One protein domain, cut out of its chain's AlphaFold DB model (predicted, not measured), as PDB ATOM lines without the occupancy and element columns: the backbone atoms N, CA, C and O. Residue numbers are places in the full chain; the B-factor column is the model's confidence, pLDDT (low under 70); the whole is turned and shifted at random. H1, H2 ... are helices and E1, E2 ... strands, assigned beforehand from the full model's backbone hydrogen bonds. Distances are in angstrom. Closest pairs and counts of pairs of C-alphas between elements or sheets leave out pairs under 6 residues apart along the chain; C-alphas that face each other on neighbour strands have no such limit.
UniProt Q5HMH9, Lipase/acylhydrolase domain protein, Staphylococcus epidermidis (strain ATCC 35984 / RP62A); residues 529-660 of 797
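Overview. This is residues 529 to 660 of the 797 residues of the protein "Lipase/acylhydrolase domain protein" of Staphylococcus epidermidis (strain ATCC 35984 / RP62A) (UniProt Q5HMH9). Two strongly twisted sheets, one of six strands and one of four, stand only partly face to face with their strands crossed, spreading apart like a V, and the short helix H1 sits in the opening between E5 of the smaller sheet and E3 and E7 of the larger. The last 18 residues, 643 to 660, hold no named element and fold back on themselves, with residues 648 to 649 in a short antiparallel pairing with residues 657 to 658. The printed part has 132 residues, with ten named strands and one named helix in the order E1 E2 E3 E4 E5 E6 E7 H1 E8 E9 E10. Both sheets are antiparallel throughout, in the orders E6 E7 E3 E2 E9 E8 and E1 E10 E4 E5; the class is mostly strand, though under half of the residues are in named elements. The whole is compact, with a radius of gyration of the C-alphas of 14.2 A and spans of 42 by 31 by 28 A.

Along the chain. In the larger sheet, E6 is residues 585 to 587, E7 residues 590 to 594 with a length of 13.0 A, E3 residues 553 to 557 with 12.6 A, E2 residues 545 to 549 with 13.3 A, E9 residues 628 to 631, and E8 residues 620 to 624 with 11.2 A. In the smaller sheet, E1 is residues 536 to 541, 15.8 A long, and begins at C-alpha 536 at (49.792, 63.421, -49.446). E10, residues 636 to 642, is 19.5 A long and ends at C-alpha 642 at (54.258, 59.603, -44.405). E4, residues 568 to 575, is the longest strand by residues, 19.9 A from end to end, and bends by 59 degrees at residue 571. E5 is residues 578 to 581, 10.6 A long. H1, residues 608 to 615, is 10.5 A long and begins at C-alpha 608 at (38.888, 73.376, -26.754).

Arrangement. In the larger sheet the strands' lines turn by 111 degrees from edge strand E6 to edge strand E8. The hairpin E2 and E3 is antiparallel at 172 degrees, with N 555 and O 547 2.8 A apart. E7 is staggered: it pairs with its hairpin partner E6 over residues 590 to 592, where N 587 and O 590 are 2.8 A apart, and with E3 over residues 592 to 594, where N 593 and O 554 are 2.8 A apart. On the other side of E2 is E9, with N 548 and O 629 at 2.8 A, and E9 forms a hairpin with E8, with N 630 and O 622 at 2.8 A. In the smaller sheet, N 638 of E10 and O 539 of E1 are 2.8 A apart, N 639 of E10 and O 572 of E4 also 2.8 A, and in the hairpin E4 and E5, N 573 and O 580 are 2.9 A apart. The closest C-alphas of E4 and E7 are those of Leu 570 and Pro 591, 7.9 A apart, whereas E2 and E10 are apart. H1 is on both sheets. Its height over the larger is 9.3 A; it lies over E3, along the strands at 27 degrees on the local plane, and is only just not over E2, on which 2 of its C-alphas fall. The closest C-alphas of H1 and E3 are those of Val 611 and Leu 554, 6.9 A apart. Its height over the smaller sheet is 6.0 A, and it is over none of those strands, but only just, with 2 C-alphas on E5; the closest are those of Phe 614 and Tyr 578, 5.2 A apart. In H1 every O i to N i+4 pair is within hydrogen-bond range.

Size, cuts and confidence. The C-alphas farthest apart are those of Glu 625 and Ser 660, 45.3 A. The printed part has no cut. The link from E7 to H1, 13 residues, is long. The mean pLDDT of the printed part is 90.1, and residues 599 and 660 are under 70.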
ATOM      1  N   PRO A 529      42.161  55.181 -51.018       93.94
ATOM      2  CA  PRO A 529      43.082  56.303 -50.881       93.94
ATOM      3  C   PRO A 529      43.281  57.041 -52.209       93.94
ATOM      4  O   PRO A 529      43.674  56.447 -53.211       93.94
ATOM      5  N   THR A 530      43.082  58.357 -52.204       95.62
ATOM      6  CA  THR A 530      43.337  59.233 -53.355       95.62
ATOM      7  C   THR A 530      44.560  60.103 -53.085       95.62
ATOM      8  O   THR A 530      44.659  60.723 -52.026       95.62
ATOM      9  N   SER A 531      45.497  60.180 -54.033       95.38
ATOM     10  CA  SER A 531      46.656  61.075 -53.915       95.38
ATOM     11  C   SER A 531      46.266  62.535 -54.165       95.38
ATOM     12  O   SER A 531      45.528  62.840 -55.099       95.38
ATOM     13  N   LEU A 532      46.813  63.440 -53.354       94.38
ATOM     14  CA  LEU A 532      46.749  64.896 -53.525       94.38
ATOM     15  C   LEU A 532      48.097  65.482 -53.998       94.38
ATOM     16  O   LEU A 532      48.308  66.696 -53.933       94.38
ATOM     17  N   GLY A 533      49.027  64.627 -54.444       92.62
ATOM     18  CA  GLY A 533      50.410  64.987 -54.770       92.62
ATOM     19  C   GLY A 533      51.314  65.135 -53.538       92.62
ATOM     20  O   GLY A 533      50.837  65.168 -52.407       92.62
ATOM     21  N   ASN A 534      52.634  65.219 -53.757       92.56
ATOM     22  CA  ASN A 534      53.657  65.396 -52.707       92.56
ATOM     23  C   ASN A 534      53.582  64.358 -51.566       92.56
ATOM     24  O   ASN A 534      53.758  64.704 -50.398       92.56
ATOM     25  N   ASP A 535      53.265  63.104 -51.900       93.62
ATOM     26  CA  ASP A 535      53.035  62.007 -50.945       93.62
ATOM     27  C   ASP A 535      51.955  62.307 -49.891       93.62
ATOM     28  O   ASP A 535      51.985  61.786 -48.771       93.62
ATOM     29  N   VAL A 536      50.994  63.167 -50.237       95.88
ATOM     30  CA  VAL A 536      49.792  63.421 -49.446       95.88
ATOM     31  C   VAL A 536      48.645  62.608 -50.018       95.88
ATOM     32  O   VAL A 536      48.430  62.562 -51.231       95.88
ATOM     33  N   PHE A 537      47.889  61.981 -49.128       96.19
ATOM     34  CA  PHE A 537      46.749  61.146 -49.461       96.19
ATOM     35  C   PHE A 537      45.525  61.614 -48.695       96.19
ATOM     36  O   PHE A 537      45.628  62.168 -47.597       96.19
ATOM     37  N   LYS A 538      44.359  61.348 -49.274       95.94
ATOM     38  CA  LYS A 538      43.082  61.454 -48.589       95.94
ATOM     39  C   LYS A 538      42.302  60.151 -48.665       95.94
ATOM     40  O   LYS A 538      42.431  59.417 -49.641       95.94
ATOM     41  N   LYS A 539      41.501  59.870 -47.642       95.94
ATOM     42  CA  LYS A 539      40.646  58.679 -47.565       95.94
ATOM     43  C   LYS A 539      39.382  58.999 -46.770       95.94
ATOM     44  O   LYS A 539      39.480  59.617 -45.711       95.94
ATOM     45  N   ALA A 540      38.221  58.572 -47.262       95.69
ATOM     46  CA  ALA A 540      37.006  58.548 -46.457       95.69
ATOM     47  C   ALA A 540      37.090  57.382 -45.464       95.69
ATOM     48  O   ALA A 540      37.318  56.240 -45.860       95.69
ATOM     49  N   ILE A 541      36.948  57.671 -44.174       93.06
ATOM     50  CA  ILE A 541      37.003  56.685 -43.090       93.06
ATOM     51  C   ILE A 541      35.781  56.903 -42.210       93.06
ATOM     52  O   ILE A 541      35.490  58.042 -41.848       93.06
ATOM     53  N   LYS A 542      35.084  55.825 -41.851       91.44
ATOM     54  CA  LYS A 542      34.024  55.849 -40.841       91.44
ATOM     55  C   LYS A 542      34.619  55.378 -39.506       91.44
ATOM     56  O   LYS A 542      34.946  54.198 -39.402       91.44
ATOM     57  N   PRO A 543      34.828  56.264 -38.515       91.56
ATOM     58  CA  PRO A 543      35.464  55.894 -37.249       91.56
ATOM     59  C   PRO A 543      34.671  54.831 -36.472       91.56
ATOM     60  O   PRO A 543      33.442  54.833 -36.504       91.56
ATOM     61  N   GLU A 544      35.356  53.986 -35.695       88.44
ATOM     62  CA  GLU A 544      34.709  53.002 -34.800       88.44
ATOM     63  C   GLU A 544      34.052  53.658 -33.573       88.44
ATOM     64  O   GLU A 544      33.216  53.062 -32.894       88.44
ATOM     65  N   GLY A 545      34.440  54.895 -33.273       90.44
ATOM     66  CA  GLY A 545      33.811  55.716 -32.250       90.44
ATOM     67  C   GLY A 545      34.518  57.053 -32.086       90.44
ATOM     68  O   GLY A 545      35.712  57.180 -32.358       90.44
ATOM     69  N   MET A 546      33.783  58.056 -31.621       94.12
ATOM     70  CA  MET A 546      34.316  59.388 -31.357       94.12
ATOM     71  C   MET A 546      33.840  59.868 -29.992       94.12
ATOM     72  O   MET A 546      32.639  59.924 -29.735       94.12
ATOM     73  N   PHE A 547      34.786  60.211 -29.119       95.31
ATOM     74  CA  PHE A 547      34.508  60.520 -27.720       95.31
ATOM     75  C   PHE A 547      35.183  61.814 -27.300       95.31
ATOM     76  O   PHE A 547      36.372  61.996 -27.553       95.31
ATOM     77  N   TRP A 548      34.459  62.682 -26.601       96.56
ATOM     78  CA  TRP A 548      35.017  63.902 -26.038       96.56
ATOM     79  C   TRP A 548      34.707  64.038 -24.554       96.56
ATOM     80  O   TRP A 548      33.586  64.358 -24.149       96.56
ATOM     81  N   ASN A 549      35.754  63.892 -23.745       92.69
ATOM     82  CA  ASN A 549      35.750  64.359 -22.371       92.69
ATOM     83  C   ASN A 549      36.262  65.802 -22.370       92.69
ATOM     84  O   ASN A 549      37.441  66.049 -22.631       92.69
ATOM     85  N   THR A 550      35.372  66.746 -22.060       86.69
ATOM     86  CA  THR A 550      35.624  68.196 -22.125       86.69
ATOM     87  C   THR A 550      36.764  68.664 -21.231       86.69
ATOM     88  O   THR A 550      37.316  69.732 -21.466       86.69
ATOM     89  N   THR A 551      37.158  67.861 -20.241       82.81
ATOM     90  CA  THR A 551      38.267  68.162 -19.326       82.81
ATOM     91  C   THR A 551      39.557  67.413 -19.654       82.81
ATOM     92  O   THR A 551      40.551  67.567 -18.947       82.81
ATOM     93  N   GLN A 552      39.554  66.602 -20.716       87.75
ATOM     94  CA  GLN A 552      40.651  65.708 -21.066       87.75
ATOM     95  C   GLN A 552      41.012  65.809 -22.550       87.75
ATOM     96  O   GLN A 552      42.028  66.418 -22.891       87.75
ATOM     97  N   SER A 553      40.218  65.207 -23.435       92.44
ATOM     98  CA  SER A 553      40.516  65.151 -24.867       92.44
ATOM     99  C   SER A 553      39.332  64.683 -25.708       92.44
ATOM    100  O   SER A 553      38.519  63.880 -25.245       92.44
ATOM    101  N   LEU A 554      39.300  65.120 -26.968       96.44
ATOM    102  CA  LEU A 554      38.596  64.433 -28.054       96.44
ATOM    103  C   LEU A 554      39.485  63.294 -28.566       96.44
ATOM    104  O   LEU A 554      40.655  63.534 -28.851       96.44
ATOM    105  N   ILE A 555      38.941  62.090 -28.716       95.56
ATOM    106  CA  ILE A 555      39.592  60.941 -29.353       95.56
ATOM    107  C   ILE A 555      38.688  60.379 -30.453       95.56
ATOM    108  O   ILE A 555      37.476  60.257 -30.267       95.56
ATOM    109  N   ILE A 556      39.284  60.045 -31.598       95.50
ATOM    110  CA  ILE A 556      38.594  59.428 -32.736       95.50
ATOM    111  C   ILE A 556      39.233  58.066 -32.973       95.50
ATOM    112  O   ILE A 556      40.419  57.994 -33.279       95.50
ATOM    113  N   ASN A 557      38.466  56.993 -32.817       93.00
ATOM    114  CA  ASN A 557      38.963  55.633 -32.965       93.00
ATOM    115  C   ASN A 557      38.921  55.182 -34.421       93.00
ATOM    116  O   ASN A 557      37.876  55.243 -35.065       93.00
ATOM    117  N   VAL A 558      40.060  54.713 -34.919       91.88
ATOM    118  CA  VAL A 558      40.228  54.180 -36.276       91.88
ATOM    119  C   VAL A 558      41.016  52.878 -36.218       91.88
ATOM    120  O   VAL A 558      41.792  52.658 -35.288       91.88
ATOM    121  N   THR A 559      40.838  52.022 -37.221       89.00
ATOM    122  CA  THR A 559      41.587  50.767 -37.313       89.00
ATOM    123  C   THR A 559      42.863  50.937 -38.133       89.00
ATOM    124  O   THR A 559      42.943  51.784 -39.025       89.00
ATOM    125  N   ALA A 560      43.851  50.068 -37.906       87.75
ATOM    126  CA  ALA A 560      45.058  50.030 -38.737       87.75
ATOM    127  C   ALA A 560      44.760  49.671 -40.210       87.75
ATOM    128  O   ALA A 560      45.528  50.045 -41.096       87.75
ATOM    129  N   SER A 561      43.648  48.973 -40.485       87.00
ATOM    130  CA  SER A 561      43.155  48.724 -41.849       87.00
ATOM    131  C   SER A 561      42.595  49.979 -42.520       87.00
ATOM    132  O   SER A 561      42.694  50.126 -43.741       87.00
ATOM    133  N   ASP A 562      42.041  50.911 -41.743       88.44
ATOM    134  CA  ASP A 562      41.601  52.199 -42.268       88.44
ATOM    135  C   ASP A 562      42.801  53.102 -42.537       88.44
ATOM    136  O   ASP A 562      42.959  53.601 -43.657       88.44
ATOM    137  N   ILE A 563      43.655  53.283 -41.529       91.88
ATOM    138  CA  ILE A 563      44.861  54.103 -41.595       91.88
ATOM    139  C   ILE A 563      45.902  53.648 -40.561       91.88
ATOM    140  O   ILE A 563      45.665  53.631 -39.356       91.88
ATOM    141  N   ASP A 564      47.106  53.336 -41.035       93.12
ATOM    142  CA  ASP A 564      48.243  52.972 -40.186       93.12
ATOM    143  C   ASP A 564      48.946  54.239 -39.662       93.12
ATOM    144  O   ASP A 564      49.870  54.776 -40.282       93.12
ATOM    145  N   LEU A 565      48.495  54.742 -38.511       91.00
ATOM    146  CA  LEU A 565      49.058  55.940 -37.874       91.00
ATOM    147  C   LEU A 565      50.416  55.707 -37.187       91.00
ATOM    148  O   LEU A 565      51.010  56.655 -36.658       91.00
ATOM    149  N   ASP A 566      50.975  54.495 -37.261       89.12
ATOM    150  CA  ASP A 566      52.381  54.258 -36.939       89.12
ATOM    151  C   ASP A 566      53.286  54.665 -38.105       89.12
ATOM    152  O   ASP A 566      54.343  55.258 -37.870       89.12
ATOM    153  N   LYS A 567      52.836  54.462 -39.349       90.88
ATOM    154  CA  LYS A 567      53.552  54.868 -40.575       90.88
ATOM    155  C   LYS A 567      53.221  56.283 -41.041       90.88
ATOM    156  O   LYS A 567      54.103  57.014 -41.504       90.88
ATOM    157  N   PHE A 568      51.960  56.676 -40.930       93.56
ATOM    158  CA  PHE A 568      51.460  57.953 -41.429       93.56
ATOM    159  C   PHE A 568      51.286  58.969 -40.297       93.56
ATOM    160  O   PHE A 568      50.969  58.622 -39.161       93.56
ATOM    161  N   LYS A 569      51.502  60.252 -40.601       92.12
ATOM    162  CA  LYS A 569      51.055  61.369 -39.764       92.12
ATOM    163  C   LYS A 569      49.743  61.912 -40.319       92.12
ATOM    164  O   LYS A 569      49.612  62.140 -41.524       92.12
ATOM    165  N   LEU A 570      48.787  62.136 -39.427       95.50
ATOM    166  CA  LEU A 570      47.528  62.794 -39.745       95.50
ATOM    167  C   LEU A 570      47.752  64.305 -39.861       95.50
ATOM    168  O   LEU A 570      48.341  64.903 -38.964       95.50
ATOM    169  N   LEU A 571      47.272  64.913 -40.946       94.62
ATOM    170  CA  LEU A 571      47.326  66.362 -41.157       94.62
ATOM    171  C   LEU A 571      45.988  67.012 -40.796       94.62
ATOM    172  O   LEU A 571      45.944  68.020 -40.091       94.62
ATOM    173  N   LYS A 572      44.888  66.439 -41.292       96.06
ATOM    174  CA  LYS A 572      43.548  67.018 -41.174       96.06
ATOM    175  C   LYS A 572      42.469  65.948 -41.211       96.06
ATOM    176  O   LYS A 572      42.590  64.979 -41.954       96.06
ATOM    177  N   ILE A 573      41.385  66.190 -40.483       96.88
ATOM    178  CA  ILE A 573      40.096  65.534 -40.695       96.88
ATOM    179  C   ILE A 573      39.094  66.591 -41.152       96.88
ATOM    180  O   ILE A 573      39.020  67.671 -40.557       96.88
ATOM    181  N   LYS A 574      38.333  66.292 -42.206       95.44
ATOM    182  CA  LYS A 574      37.202  67.109 -42.658       95.44
ATOM    183  C   LYS A 574      35.900  66.333 -42.562       95.44
ATOM    184  O   LYS A 574      35.844  65.151 -42.890       95.44
ATOM    185  N   TYR A 575      34.845  67.042 -42.199       95.00
ATOM    186  CA  TYR A 575      33.490  66.528 -42.224       95.00
ATOM    187  C   TYR A 575      32.514  67.661 -42.526       95.00
ATOM    188  O   TYR A 575      32.397  68.612 -41.753       95.00
ATOM    189  N   LYS A 576      31.820  67.582 -43.669       92.25
ATOM    190  CA  LYS A 576      30.989  68.682 -44.189       92.25
ATOM    191  C   LYS A 576      31.807  69.991 -44.216       92.25
ATOM    192  O   LYS A 576      32.877  70.033 -44.819       92.25
ATOM    193  N   ASN A 577      31.342  71.037 -43.530       93.00
ATOM    194  CA  ASN A 577      32.039  72.325 -43.411       93.00
ATOM    195  C   ASN A 577      33.000  72.398 -42.208       93.00
ATOM    196  O   ASN A 577      33.677  73.411 -42.019       93.00
ATOM    197  N   TYR A 578      33.065  71.341 -41.401       95.94
ATOM    198  CA  TYR A 578      33.863  71.260 -40.186       95.94
ATOM    199  C   TYR A 578      35.196  70.575 -40.454       95.94
ATOM    200  O   TYR A 578      35.337  69.726 -41.338       95.94
ATOM    201  N   LYS A 579      36.211  70.972 -39.694       95.88
ATOM    202  CA  LYS A 579      37.579  70.500 -39.884       95.88
ATOM    203  C   LYS A 579      38.384  70.642 -38.609       95.88
ATOM    204  O   LYS A 579      38.207  71.604 -37.868       95.88
ATOM    205  N   ILE A 580      39.304  69.713 -38.413       95.56
ATOM    206  CA  ILE A 580      40.281  69.758 -37.334       95.56
ATOM    207  C   ILE A 580      41.637  69.318 -37.880       95.56
ATOM    208  O   ILE A 580      41.722  68.426 -38.723       95.56
ATOM    209  N   ILE A 581      42.695  70.000 -37.453       94.50
ATOM    210  CA  ILE A 581      44.070  69.759 -37.906       94.50
ATOM    211  C   ILE A 581      44.964  69.395 -36.729       94.50
ATOM    212  O   ILE A 581      44.635  69.729 -35.584       94.50
ATOM    213  N   ASP A 582      46.088  68.754 -37.045       85.88
ATOM    214  CA  ASP A 582      47.202  68.461 -36.137       85.88
ATOM    215  C   ASP A 582      46.750  67.869 -34.790       85.88
ATOM    216  O   ASP A 582      46.526  68.618 -33.831       85.88
ATOM    217  N   PRO A 583      46.583  66.536 -34.687       92.00
ATOM    218  CA  PRO A 583      46.288  65.907 -33.403       92.00
ATOM    219  C   PRO A 583      47.386  66.194 -32.374       92.00
ATOM    220  O   PRO A 583      48.570  66.266 -32.703       92.00
ATOM    221  N   SER A 584      46.992  66.313 -31.102       86.31
ATOM    222  CA  SER A 584      47.924  66.410 -29.971       86.31
ATOM    223  C   SER A 584      48.785  65.150 -29.833       86.31
ATOM    224  O   SER A 584      49.907  65.228 -29.334       86.31
ATOM    225  N   GLY A 585      48.272  63.997 -30.267       87.12
ATOM    226  CA  GLY A 585      49.005  62.738 -30.307       87.12
ATOM    227  C   GLY A 585      48.166  61.585 -30.849       87.12
ATOM    228  O   GLY A 585      47.015  61.769 -31.246       87.12
ATOM    229  N   ILE A 586      48.769  60.396 -30.858       88.94
ATOM    230  CA  ILE A 586      48.126  59.131 -31.222       88.94
ATOM    231  C   ILE A 586      48.176  58.204 -30.003       88.94
ATOM    232  O   ILE A 586      49.234  58.051 -29.393       88.94
ATOM    233  N   LEU A 587      47.051  57.586 -29.652       83.19
ATOM    234  CA  LEU A 587      46.940  56.587 -28.592       83.19
ATOM    235  C   LEU A 587      46.354  55.305 -29.182       83.19
ATOM    236  O   LEU A 587      45.216  55.313 -29.638       83.19
ATOM    237  N   SER A 588      47.123  54.213 -29.175       84.12
ATOM    238  CA  SER A 588      46.698  52.908 -29.714       84.12
ATOM    239  C   SER A 588      46.145  52.979 -31.145       84.12
ATOM    240  O   SER A 588      45.132  52.362 -31.452       84.12
ATOM    241  N   GLY A 589      46.783  53.770 -32.013       82.94
ATOM    242  CA  GLY A 589      46.325  53.981 -33.389       82.94
ATOM    243  C   GLY A 589      45.214  55.026 -33.552       82.94
ATOM    244  O   GLY A 589      44.869  55.334 -34.682       82.94
ATOM    245  N   SER A 590      44.709  55.634 -32.475       91.12
ATOM    246  CA  SER A 590      43.648  56.652 -32.523       91.12
ATOM    247  C   SER A 590      44.191  58.071 -32.307       91.12
ATOM    248  O   SER A 590      44.863  58.311 -31.297       91.12
ATOM    249  N   PRO A 591      43.914  59.050 -33.189       95.31
ATOM    250  CA  PRO A 591      44.281  60.443 -32.952       95.31
ATOM    251  C   PRO A 591      43.452  61.074 -31.827       95.31
ATOM    252  O   PRO A 591      42.252  60.817 -31.696       95.31
ATOM    253  N   TYR A 592      44.090  61.948 -31.046       95.06
ATOM    254  CA  TYR A 592      43.421  62.721 -30.004       95.06
ATOM    255  C   TYR A 592      43.861  64.192 -29.966       95.06
ATOM    256  O   TYR A 592      44.977  64.541 -30.356       95.06
ATOM    257  N   TRP A 593      42.990  65.052 -29.439       95.38
ATOM    258  CA  TRP A 593      43.214  66.482 -29.210       95.38
ATOM    259  C   TRP A 593      42.929  66.802 -27.752       95.38
ATOM    260  O   TRP A 593      41.812  66.586 -27.283       95.38
ATOM    261  N   TYR A 594      43.923  67.307 -27.025       91.69
ATOM    262  CA  TYR A 594      43.726  67.682 -25.628       91.69
ATOM    263  C   TYR A 594      42.787  68.882 -25.497       91.69
ATOM    264  O   TYR A 594      42.890  69.838 -26.257       91.69
ATOM    265  N   THR A 595      41.918  68.864 -24.491       84.94
ATOM    266  CA  THR A 595      41.034  69.982 -24.124       84.94
ATOM    267  C   THR A 595      41.170  70.278 -22.634       84.94
ATOM    268  O   THR A 595      40.191  70.303 -21.897       84.94
ATOM    269  N   LEU A 596      42.409  70.411 -22.151       82.38
ATOM    270  CA  LEU A 596      42.679  70.596 -20.726       82.38
ATOM    271  C   LEU A 596      42.371  72.051 -20.325       82.38
ATOM    272  O   LEU A 596      43.125  72.948 -20.701       82.38
ATOM    273  N   PRO A 597      41.332  72.323 -19.515       71.12
ATOM    274  CA  PRO A 597      40.858  73.689 -19.262       71.12
ATOM    275  C   PRO A 597      41.869  74.572 -18.514       71.12
ATOM    276  O   PRO A 597      41.733  75.790 -18.502       71.12
ATOM    277  N   ASN A 598      42.900  73.971 -17.913       76.50
ATOM    278  CA  ASN A 598      43.957  74.675 -17.183       76.50
ATOM    279  C   ASN A 598      45.059  75.260 -18.091       76.50
ATOM    280  O   ASN A 598      45.985  75.889 -17.583       76.50
ATOM    281  N   TYR A 599      44.995  75.033 -19.405       68.62
ATOM    282  CA  TYR A 599      45.950  75.552 -20.389       68.62
ATOM    283  C   TYR A 599      45.289  76.594 -21.294       68.62
ATOM    284  O   TYR A 599      44.061  76.661 -21.386       68.62
ATOM    285  N   ALA A 600      46.092  77.423 -21.961       70.75
ATOM    286  CA  ALA A 600      45.564  78.438 -22.863       70.75
ATOM    287  C   ALA A 600      44.963  77.776 -24.108       70.75
ATOM    288  O   ALA A 600      45.556  76.869 -24.686       70.75
ATOM    289  N   ASP A 601      43.785  78.231 -24.526       77.88
ATOM    290  CA  ASP A 601      43.137  77.697 -25.722       77.88
ATOM    291  C   ASP A 601      43.996  77.931 -26.981       77.88
ATOM    292  O   ASP A 601      44.682  78.949 -27.106       77.88
ATOM    293  N   LYS A 602      43.933  76.974 -27.913       77.44
ATOM    294  CA  LYS A 602      44.753  76.856 -29.134       77.44
ATOM    295  C   LYS A 602      46.240  76.568 -28.907       77.44
ATOM    296  O   LYS A 602      47.037  76.729 -29.833       77.44
ATOM    297  N   ASP A 603      46.626  76.101 -27.722       79.00
ATOM    298  CA  ASP A 603      47.953  75.521 -27.501       79.00
ATOM    299  C   ASP A 603      47.953  73.988 -27.700       79.00
ATOM    300  O   ASP A 603      46.944  73.369 -28.044       79.00
ATOM    301  N   LYS A 604      49.112  73.339 -27.521       73.62
ATOM    302  CA  LYS A 604      49.255  71.883 -27.732       73.62
ATOM    303  C   LYS A 604      48.527  71.010 -26.695       73.62
ATOM    304  O   LYS A 604      48.345  69.815 -26.934       73.62
ATOM    305  N   PHE A 605      48.147  71.585 -25.556       72.75
ATOM    306  CA  PHE A 605      47.506  70.941 -24.409       72.75
ATOM    307  C   PHE A 605      46.039  71.362 -24.226       72.75
ATOM    308  O   PHE A 605      45.313  70.711 -23.476       72.75
ATOM    309  N   ASN A 606      45.575  72.409 -24.907       81.06
ATOM    310  CA  ASN A 606      44.177  72.811 -24.911       81.06
ATOM    311  C   ASN A 606      43.731  73.338 -26.279       81.06
ATOM    312  O   ASN A 606      44.009  74.466 -26.672       81.06
ATOM    313  N   ARG A 607      42.974  72.497 -26.977       90.06
ATOM    314  CA  ARG A 607      42.362  72.719 -28.290       90.06
ATOM    315  C   ARG A 607      40.840  72.843 -28.171       90.06
ATOM    316  O   ARG A 607      40.120  72.422 -29.073       90.06
ATOM    317  N   THR A 608      40.330  73.358 -27.048       90.00
ATOM    318  CA  THR A 608      38.888  73.376 -26.754       90.00
ATOM    319  C   THR A 608      38.082  74.089 -27.835       90.00
ATOM    320  O   THR A 608      37.055  73.549 -28.239       90.00
ATOM    321  N   SER A 609      38.511  75.252 -28.341       94.19
ATOM    322  CA  SER A 609      37.750  75.939 -29.400       94.19
ATOM    323  C   SER A 609      37.729  75.162 -30.715       94.19
ATOM    324  O   SER A 609      36.669  75.047 -31.326       94.19
ATOM    325  N   ASP A 610      38.859  74.578 -31.117       93.56
ATOM    326  CA  ASP A 610      38.953  73.774 -32.339       93.56
ATOM    327  C   ASP A 610      38.084  72.513 -32.248       93.56
ATOM    328  O   ASP A 610      37.344  72.197 -33.177       93.56
ATOM    329  N   VAL A 611      38.138  71.817 -31.107       96.31
ATOM    330  CA  VAL A 611      37.305  70.640 -30.843       96.31
ATOM    331  C   VAL A 611      35.831  71.028 -30.809       96.31
ATOM    332  O   VAL A 611      35.033  70.384 -31.482       96.31
ATOM    333  N   THR A 612      35.471  72.100 -30.097       96.25
ATOM    334  CA  THR A 612      34.086  72.595 -30.013       96.25
ATOM    335  C   THR A 612      33.536  72.926 -31.395       96.25
ATOM    336  O   THR A 612      32.388  72.603 -31.685       96.25
ATOM    337  N   GLU A 613      34.331  73.562 -32.256       95.88
ATOM    338  CA  GLU A 613      33.911  73.867 -33.621       95.88
ATOM    339  C   GLU A 613      33.763  72.597 -34.460       95.88
ATOM    340  O   GLU A 613      32.765  72.443 -35.154       95.88
ATOM    341  N   PHE A 614      34.710  71.663 -34.366       96.25
ATOM    342  CA  PHE A 614      34.675  70.421 -35.134       96.25
ATOM    343  C   PHE A 614      33.470  69.539 -34.785       96.25
ATOM    344  O   PHE A 614      32.767  69.066 -35.680       96.25
ATOM    345  N   VAL A 615      33.191  69.350 -33.490       96.25
ATOM    346  CA  VAL A 615      32.120  68.448 -33.043       96.25
ATOM    347  C   VAL A 615      30.713  68.982 -33.322       96.25
ATOM    348  O   VAL A 615      29.775  68.194 -33.305       96.25
ATOM    349  N   LYS A 616      30.540  70.273 -33.655       95.62
ATOM    350  CA  LYS A 616      29.241  70.830 -34.099       95.62
ATOM    351  C   LYS A 616      28.675  70.129 -35.331       95.62
ATOM    352  O   LYS A 616      27.472  70.197 -35.557       95.62
ATOM    353  N   GLY A 617      29.527  69.494 -36.136       92.94
ATOM    354  CA  GLY A 617      29.066  68.712 -37.277       92.94
ATOM    355  C   GLY A 617      28.323  67.439 -36.892       92.94
ATOM    356  O   GLY A 617      27.566  66.924 -37.715       92.94
ATOM    357  N   PHE A 618      28.527  66.937 -35.676       94.44
ATOM    358  CA  PHE A 618      28.129  65.599 -35.268       94.44
ATOM    359  C   PHE A 618      27.038  65.628 -34.207       94.44
ATOM    360  O   PHE A 618      26.990  66.498 -33.338       94.44
ATOM    361  N   GLU A 619      26.185  64.617 -34.265       93.56
ATOM    362  CA  GLU A 619      25.141  64.393 -33.280       93.56
ATOM    363  C   GLU A 619      25.700  63.639 -32.068       93.56
ATOM    364  O   GLU A 619      26.497  62.708 -32.213       93.56
ATOM    365  N   VAL A 620      25.307  64.059 -30.863       94.62
ATOM    366  CA  VAL A 620      25.675  63.368 -29.621       94.62
ATOM    367  C   VAL A 620      24.734  62.187 -29.438       94.62
ATOM    368  O   VAL A 620      23.548  62.374 -29.166       94.62
ATOM    369  N   MET A 621      25.277  60.978 -29.541       94.06
ATOM    370  CA  MET A 621      24.505  59.743 -29.418       94.06
ATOM    371  C   MET A 621      24.455  59.199 -27.989       94.06
ATOM    372  O   MET A 621      23.489  58.540 -27.603       94.06
ATOM    373  N   ASP A 622      25.483  59.470 -27.181       93.06
ATOM    374  CA  ASP A 622      25.524  59.028 -25.788       93.06
ATOM    375  C   ASP A 622      26.406  59.923 -24.908       93.06
ATOM    376  O   ASP A 622      27.168  60.757 -25.397       93.06
ATOM    377  N   ILE A 623      26.294  59.759 -23.590       90.44
ATOM    378  CA  ILE A 623      27.112  60.448 -22.593       90.44
ATOM    379  C   ILE A 623      27.554  59.427 -21.544       90.44
ATOM    380  O   ILE A 623      26.733  58.752 -20.924       90.44
ATOM    381  N   THR A 624      28.863  59.324 -21.319       80.06
ATOM    382  CA  THR A 624      29.455  58.424 -20.320       80.06
ATOM    383  C   THR A 624      30.295  59.203 -19.318       80.06
ATOM    384  O   THR A 624      30.964  60.170 -19.676       80.06
ATOM    385  N   GLU A 625      30.316  58.766 -18.058       74.69
ATOM    386  CA  GLU A 625      31.093  59.443 -17.007       74.69
ATOM    387  C   GLU A 625      32.604  59.441 -17.289       74.69
ATOM    388  O   GLU A 625      33.300  60.397 -16.960       74.69
ATOM    389  N   SER A 626      33.124  58.380 -17.915       76.69
ATOM    390  CA  SER A 626      34.560  58.217 -18.155       76.69
ATOM    391  C   SER A 626      35.046  58.884 -19.444       76.69
ATOM    392  O   SER A 626      36.138  59.452 -19.459       76.69
ATOM    393  N   ARG A 627      34.259  58.829 -20.529       81.25
ATOM    394  CA  ARG A 627      34.663  59.332 -21.855       81.25
ATOM    395  C   ARG A 627      33.944  60.608 -22.292       81.25
ATOM    396  O   ARG A 627      34.325  61.175 -23.310       81.25
ATOM    397  N   GLY A 628      32.959  61.081 -21.531       91.56
ATOM    398  CA  GLY A 628      32.157  62.252 -21.874       91.56
ATOM    399  C   GLY A 628      31.173  61.965 -23.007       91.56
ATOM    400  O   GLY A 628      30.542  60.906 -23.023       91.56
ATOM    401  N   ASN A 629      31.037  62.913 -23.933       95.38
ATOM    402  CA  ASN A 629      30.113  62.814 -25.062       95.38
ATOM    403  C   ASN A 629      30.618  61.782 -26.076       95.38
ATOM    404  O   ASN A 629      31.764  61.859 -26.513       95.38
ATOM    405  N   GLU A 630      29.754  60.860 -26.478       95.25
ATOM    406  CA  GLU A 630      29.949  59.965 -27.614       95.25
ATOM    407  C   GLU A 630      29.172  60.520 -28.811       95.25
ATOM    408  O   GLU A 630      27.996  60.872 -28.691       95.25
ATOM    409  N   TYR A 631      29.834  60.615 -29.958       94.69
ATOM    410  CA  TYR A 631      29.276  61.195 -31.176       94.69
ATOM    411  C   TYR A 631      28.998  60.124 -32.216       94.69
ATOM    412  O   TYR A 631      29.813  59.218 -32.400       94.69
ATOM    413  N   MET A 632      27.882  60.277 -32.930       92.62
ATOM    414  CA  MET A 632      27.494  59.362 -33.995       92.62
ATOM    415  C   MET A 632      28.542  59.370 -35.120       92.62
ATOM    416  O   MET A 632      28.791  60.428 -35.711       92.62
ATOM    417  N   PRO A 633      29.179  58.223 -35.419       88.25
ATOM    418  CA  PRO A 633      30.169  58.128 -36.476       88.25
ATOM    419  C   PRO A 633      29.525  58.231 -37.862       88.25
ATOM    420  O   PRO A 633      28.502  57.614 -38.160       88.25
ATOM    421  N   ASP A 634      30.200  58.961 -38.741       91.12
ATOM    422  CA  ASP A 634      29.901  59.054 -40.167       91.12
ATOM    423  C   ASP A 634      31.219  59.012 -40.956       91.12
ATOM    424  O   ASP A 634      32.304  59.072 -40.369       91.12
ATOM    425  N   TYR A 635      31.147  58.890 -42.277       92.06
ATOM    426  CA  TYR A 635      32.319  58.993 -43.131       92.06
ATOM    427  C   TYR A 635      32.916  60.401 -43.055       92.06
ATOM    428  O   TYR A 635      32.284  61.402 -43.396       92.06
ATOM    429  N   VAL A 636      34.177  60.471 -42.634       94.94
ATOM    430  CA  VAL A 636      34.967  61.702 -42.569       94.94
ATOM    431  C   VAL A 636      36.213  61.566 -43.447       94.94
ATOM    432  O   VAL A 636      36.791  60.488 -43.582       94.94
ATOM    433  N   GLU A 637      36.642  62.660 -44.075       96.12
ATOM    434  CA  GLU A 637      37.817  62.675 -44.952       96.12
ATOM    435  C   GLU A 637      39.081  62.877 -44.105       96.12
ATOM    436  O   GLU A 637      39.316  63.962 -43.567       96.12
ATOM    437  N   PHE A 638      39.909  61.839 -43.998       97.00
ATOM    438  CA  PHE A 638      41.241  61.909 -43.400       97.00
ATOM    439  C   PHE A 638      42.257  62.310 -44.466       97.00
ATOM    440  O   PHE A 638      42.350  61.654 -45.500       97.00
ATOM    441  N   ILE A 639      43.060  63.337 -44.191       96.88
ATOM    442  CA  ILE A 639      44.194  63.768 -45.017       96.88
ATOM    443  C   ILE A 639      45.482  63.507 -44.245       96.88
ATOM    444  O   ILE A 639      45.655  63.993 -43.124       96.88
ATOM    445  N   TYR A 640      46.394  62.750 -44.841       96.12
ATOM    446  CA  TYR A 640      47.576  62.226 -44.168       96.12
ATOM    447  C   TYR A 640      48.761  62.085 -45.128       96.12
ATOM    448  O   TYR A 640      48.619  62.123 -46.349       96.12
ATOM    449  N   THR A 641      49.956  61.945 -44.567       96.31
ATOM    450  CA  THR A 641      51.201  61.735 -45.321       96.31
ATOM    451  C   THR A 641      52.161  60.870 -44.509       96.31
ATOM    452  O   THR A 641      51.920  60.612 -43.329       96.31
ATOM    453  N   LEU A 642      53.240  60.379 -45.116       93.88
ATOM    454  CA  LEU A 642      54.258  59.603 -44.405       93.88
ATOM    455  C   LEU A 642      54.873  60.436 -43.270       93.88
ATOM    456  O   LEU A 642      55.143  61.625 -43.440       93.88
ATOM    457  N   LYS A 643      55.155  59.818 -42.114       91.94
ATOM    458  CA  LYS A 643      55.838  60.514 -41.002       91.94
ATOM    459  C   LYS A 643      57.198  61.087 -41.406       91.94
ATOM    460  O   LYS A 643      57.603  62.121 -40.883       91.94
ATOM    461  N   THR A 644      57.875  60.437 -42.350       91.81
ATOM    462  CA  THR A 644      59.159  60.872 -42.917       91.81
ATOM    463  C   THR A 644      59.039  62.110 -43.806       91.81
ATOM    464  O   THR A 644      60.041  62.784 -44.028       91.81
ATOM    465  N   ASN A 645      57.839  62.451 -44.290       90.06
ATOM    466  CA  ASN A 645      57.619  63.646 -45.093       90.06
ATOM    467  C   ASN A 645      57.573  64.887 -44.188       90.06
ATOM    468  O   ASN A 645      56.544  65.239 -43.599       90.06
ATOM    469  N   THR A 646      58.718  65.553 -44.044       87.75
ATOM    470  CA  THR A 646      58.857  66.749 -43.205       87.75
ATOM    471  C   THR A 646      58.463  68.042 -43.902       87.75
ATOM    472  O   THR A 646      58.344  69.056 -43.213       87.75
ATOM    473  N   ASP A 647      58.260  68.030 -45.218       88.94
ATOM    474  CA  ASP A 647      58.046  69.240 -46.021       88.94
ATOM    475  C   ASP A 647      56.583  69.667 -46.064       88.94
ATOM    476  O   ASP A 647      56.285  70.833 -46.309       88.94
ATOM    477  N   VAL A 648      55.673  68.743 -45.757       90.75
ATOM    478  CA  VAL A 648      54.234  68.989 -45.681       90.75
ATOM    479  C   VAL A 648      53.815  69.321 -44.250       90.75
ATOM    480  O   VAL A 648      54.121  68.577 -43.307       90.75
ATOM    481  N   VAL A 649      53.066  70.412 -44.093       89.62
ATOM    482  CA  VAL A 649      52.416  70.815 -42.839       89.62
ATOM    483  C   VAL A 649      50.913  71.002 -43.049       89.62
ATOM    484  O   VAL A 649      50.462  71.301 -44.161       89.62
ATOM    485  N   ALA A 650      50.135  70.786 -41.989       89.31
ATOM    486  CA  ALA A 650      48.700  71.007 -42.030       89.31
ATOM    487  C   ALA A 650      48.383  72.501 -42.184       89.31
ATOM    488  O   ALA A 650      49.129  73.370 -41.735       89.31
ATOM    489  N   ASP A 651      47.256  72.797 -42.820       90.81
ATOM    490  CA  ASP A 651      46.733  74.152 -42.967       90.81
ATOM    491  C   ASP A 651      45.220  74.105 -42.783       90.81
ATOM    492  O   ASP A 651      44.570  73.143 -43.186       90.81
ATOM    493  N   ILE A 652      44.623  75.115 -42.157       85.44
ATOM    494  CA  ILE A 652      43.180  75.098 -41.897       85.44
ATOM    495  C   ILE A 652      42.355  75.427 -43.156       85.44
ATOM    496  O   ILE A 652      41.225  74.957 -43.297       85.44
ATOM    497  N   ASN A 653      42.900  76.185 -44.107       87.25
ATOM    498  CA  ASN A 653      42.204  76.699 -45.291       87.25
ATOM    499  C   ASN A 653      42.496  75.896 -46.564       87.25
ATOM    500  O   ASN A 653      41.610  75.738 -47.398       87.25
ATOM    501  N   LYS A 654      43.708  75.363 -46.703       88.06
ATOM    502  CA  LYS A 654      44.154  74.484 -47.793       88.06
ATOM    503  C   LYS A 654      44.288  73.057 -47.294       88.06
ATOM    504  O   LYS A 654      44.460  72.859 -46.100       88.06
ATOM    505  N   ASP A 655      44.235  72.059 -48.169       85.19
ATOM    506  CA  ASP A 655      44.400  70.649 -47.769       85.19
ATOM    507  C   ASP A 655      45.702  70.411 -47.003       85.19
ATOM    508  O   ASP A 655      45.688  69.783 -45.945       85.19
ATOM    509  N   TYR A 656      46.782  71.002 -47.503       90.50
ATOM    510  CA  TYR A 656      48.089  71.085 -46.870       90.50
ATOM    511  C   TYR A 656      48.873  72.264 -47.467       90.50
ATOM    512  O   TYR A 656      48.471  72.843 -48.481       90.50
ATOM    513  N   VAL A 657      50.011  72.608 -46.861       90.31
ATOM    514  CA  VAL A 657      51.001  73.514 -47.463       90.31
ATOM    515  C   VAL A 657      52.406  72.927 -47.373       90.31
ATOM    516  O   VAL A 657      52.712  72.125 -46.491       90.31
ATOM    517  N   LEU A 658      53.265  73.331 -48.308       88.50
ATOM    518  CA  LEU A 658      54.690  73.021 -48.272       88.50
ATOM    519  C   LEU A 658      55.406  74.053 -47.399       88.50
ATOM    520  O   LEU A 658      55.129  75.249 -47.510       88.50
ATOM    521  N   LYS A 659      56.357  73.621 -46.566       79.94
ATOM    522  CA  LYS A 659      57.152  74.506 -45.695       79.94
ATOM    523  C   LYS A 659      57.828  75.649 -46.455       79.94
ATOM    524  O   LYS A 659      57.957  76.738 -45.912       79.94
ATOM    525  N   SER A 660      58.204  75.437 -47.716       66.88
ATOM    526  CA  SER A 660      58.778  76.468 -48.592       66.88
ATOM    527  C   SER A 660      57.789  77.571 -49.005       66.88
ATOM    528  O   SER A 660      58.220  78.642 -49.423       66.88
TER     529      SER A 660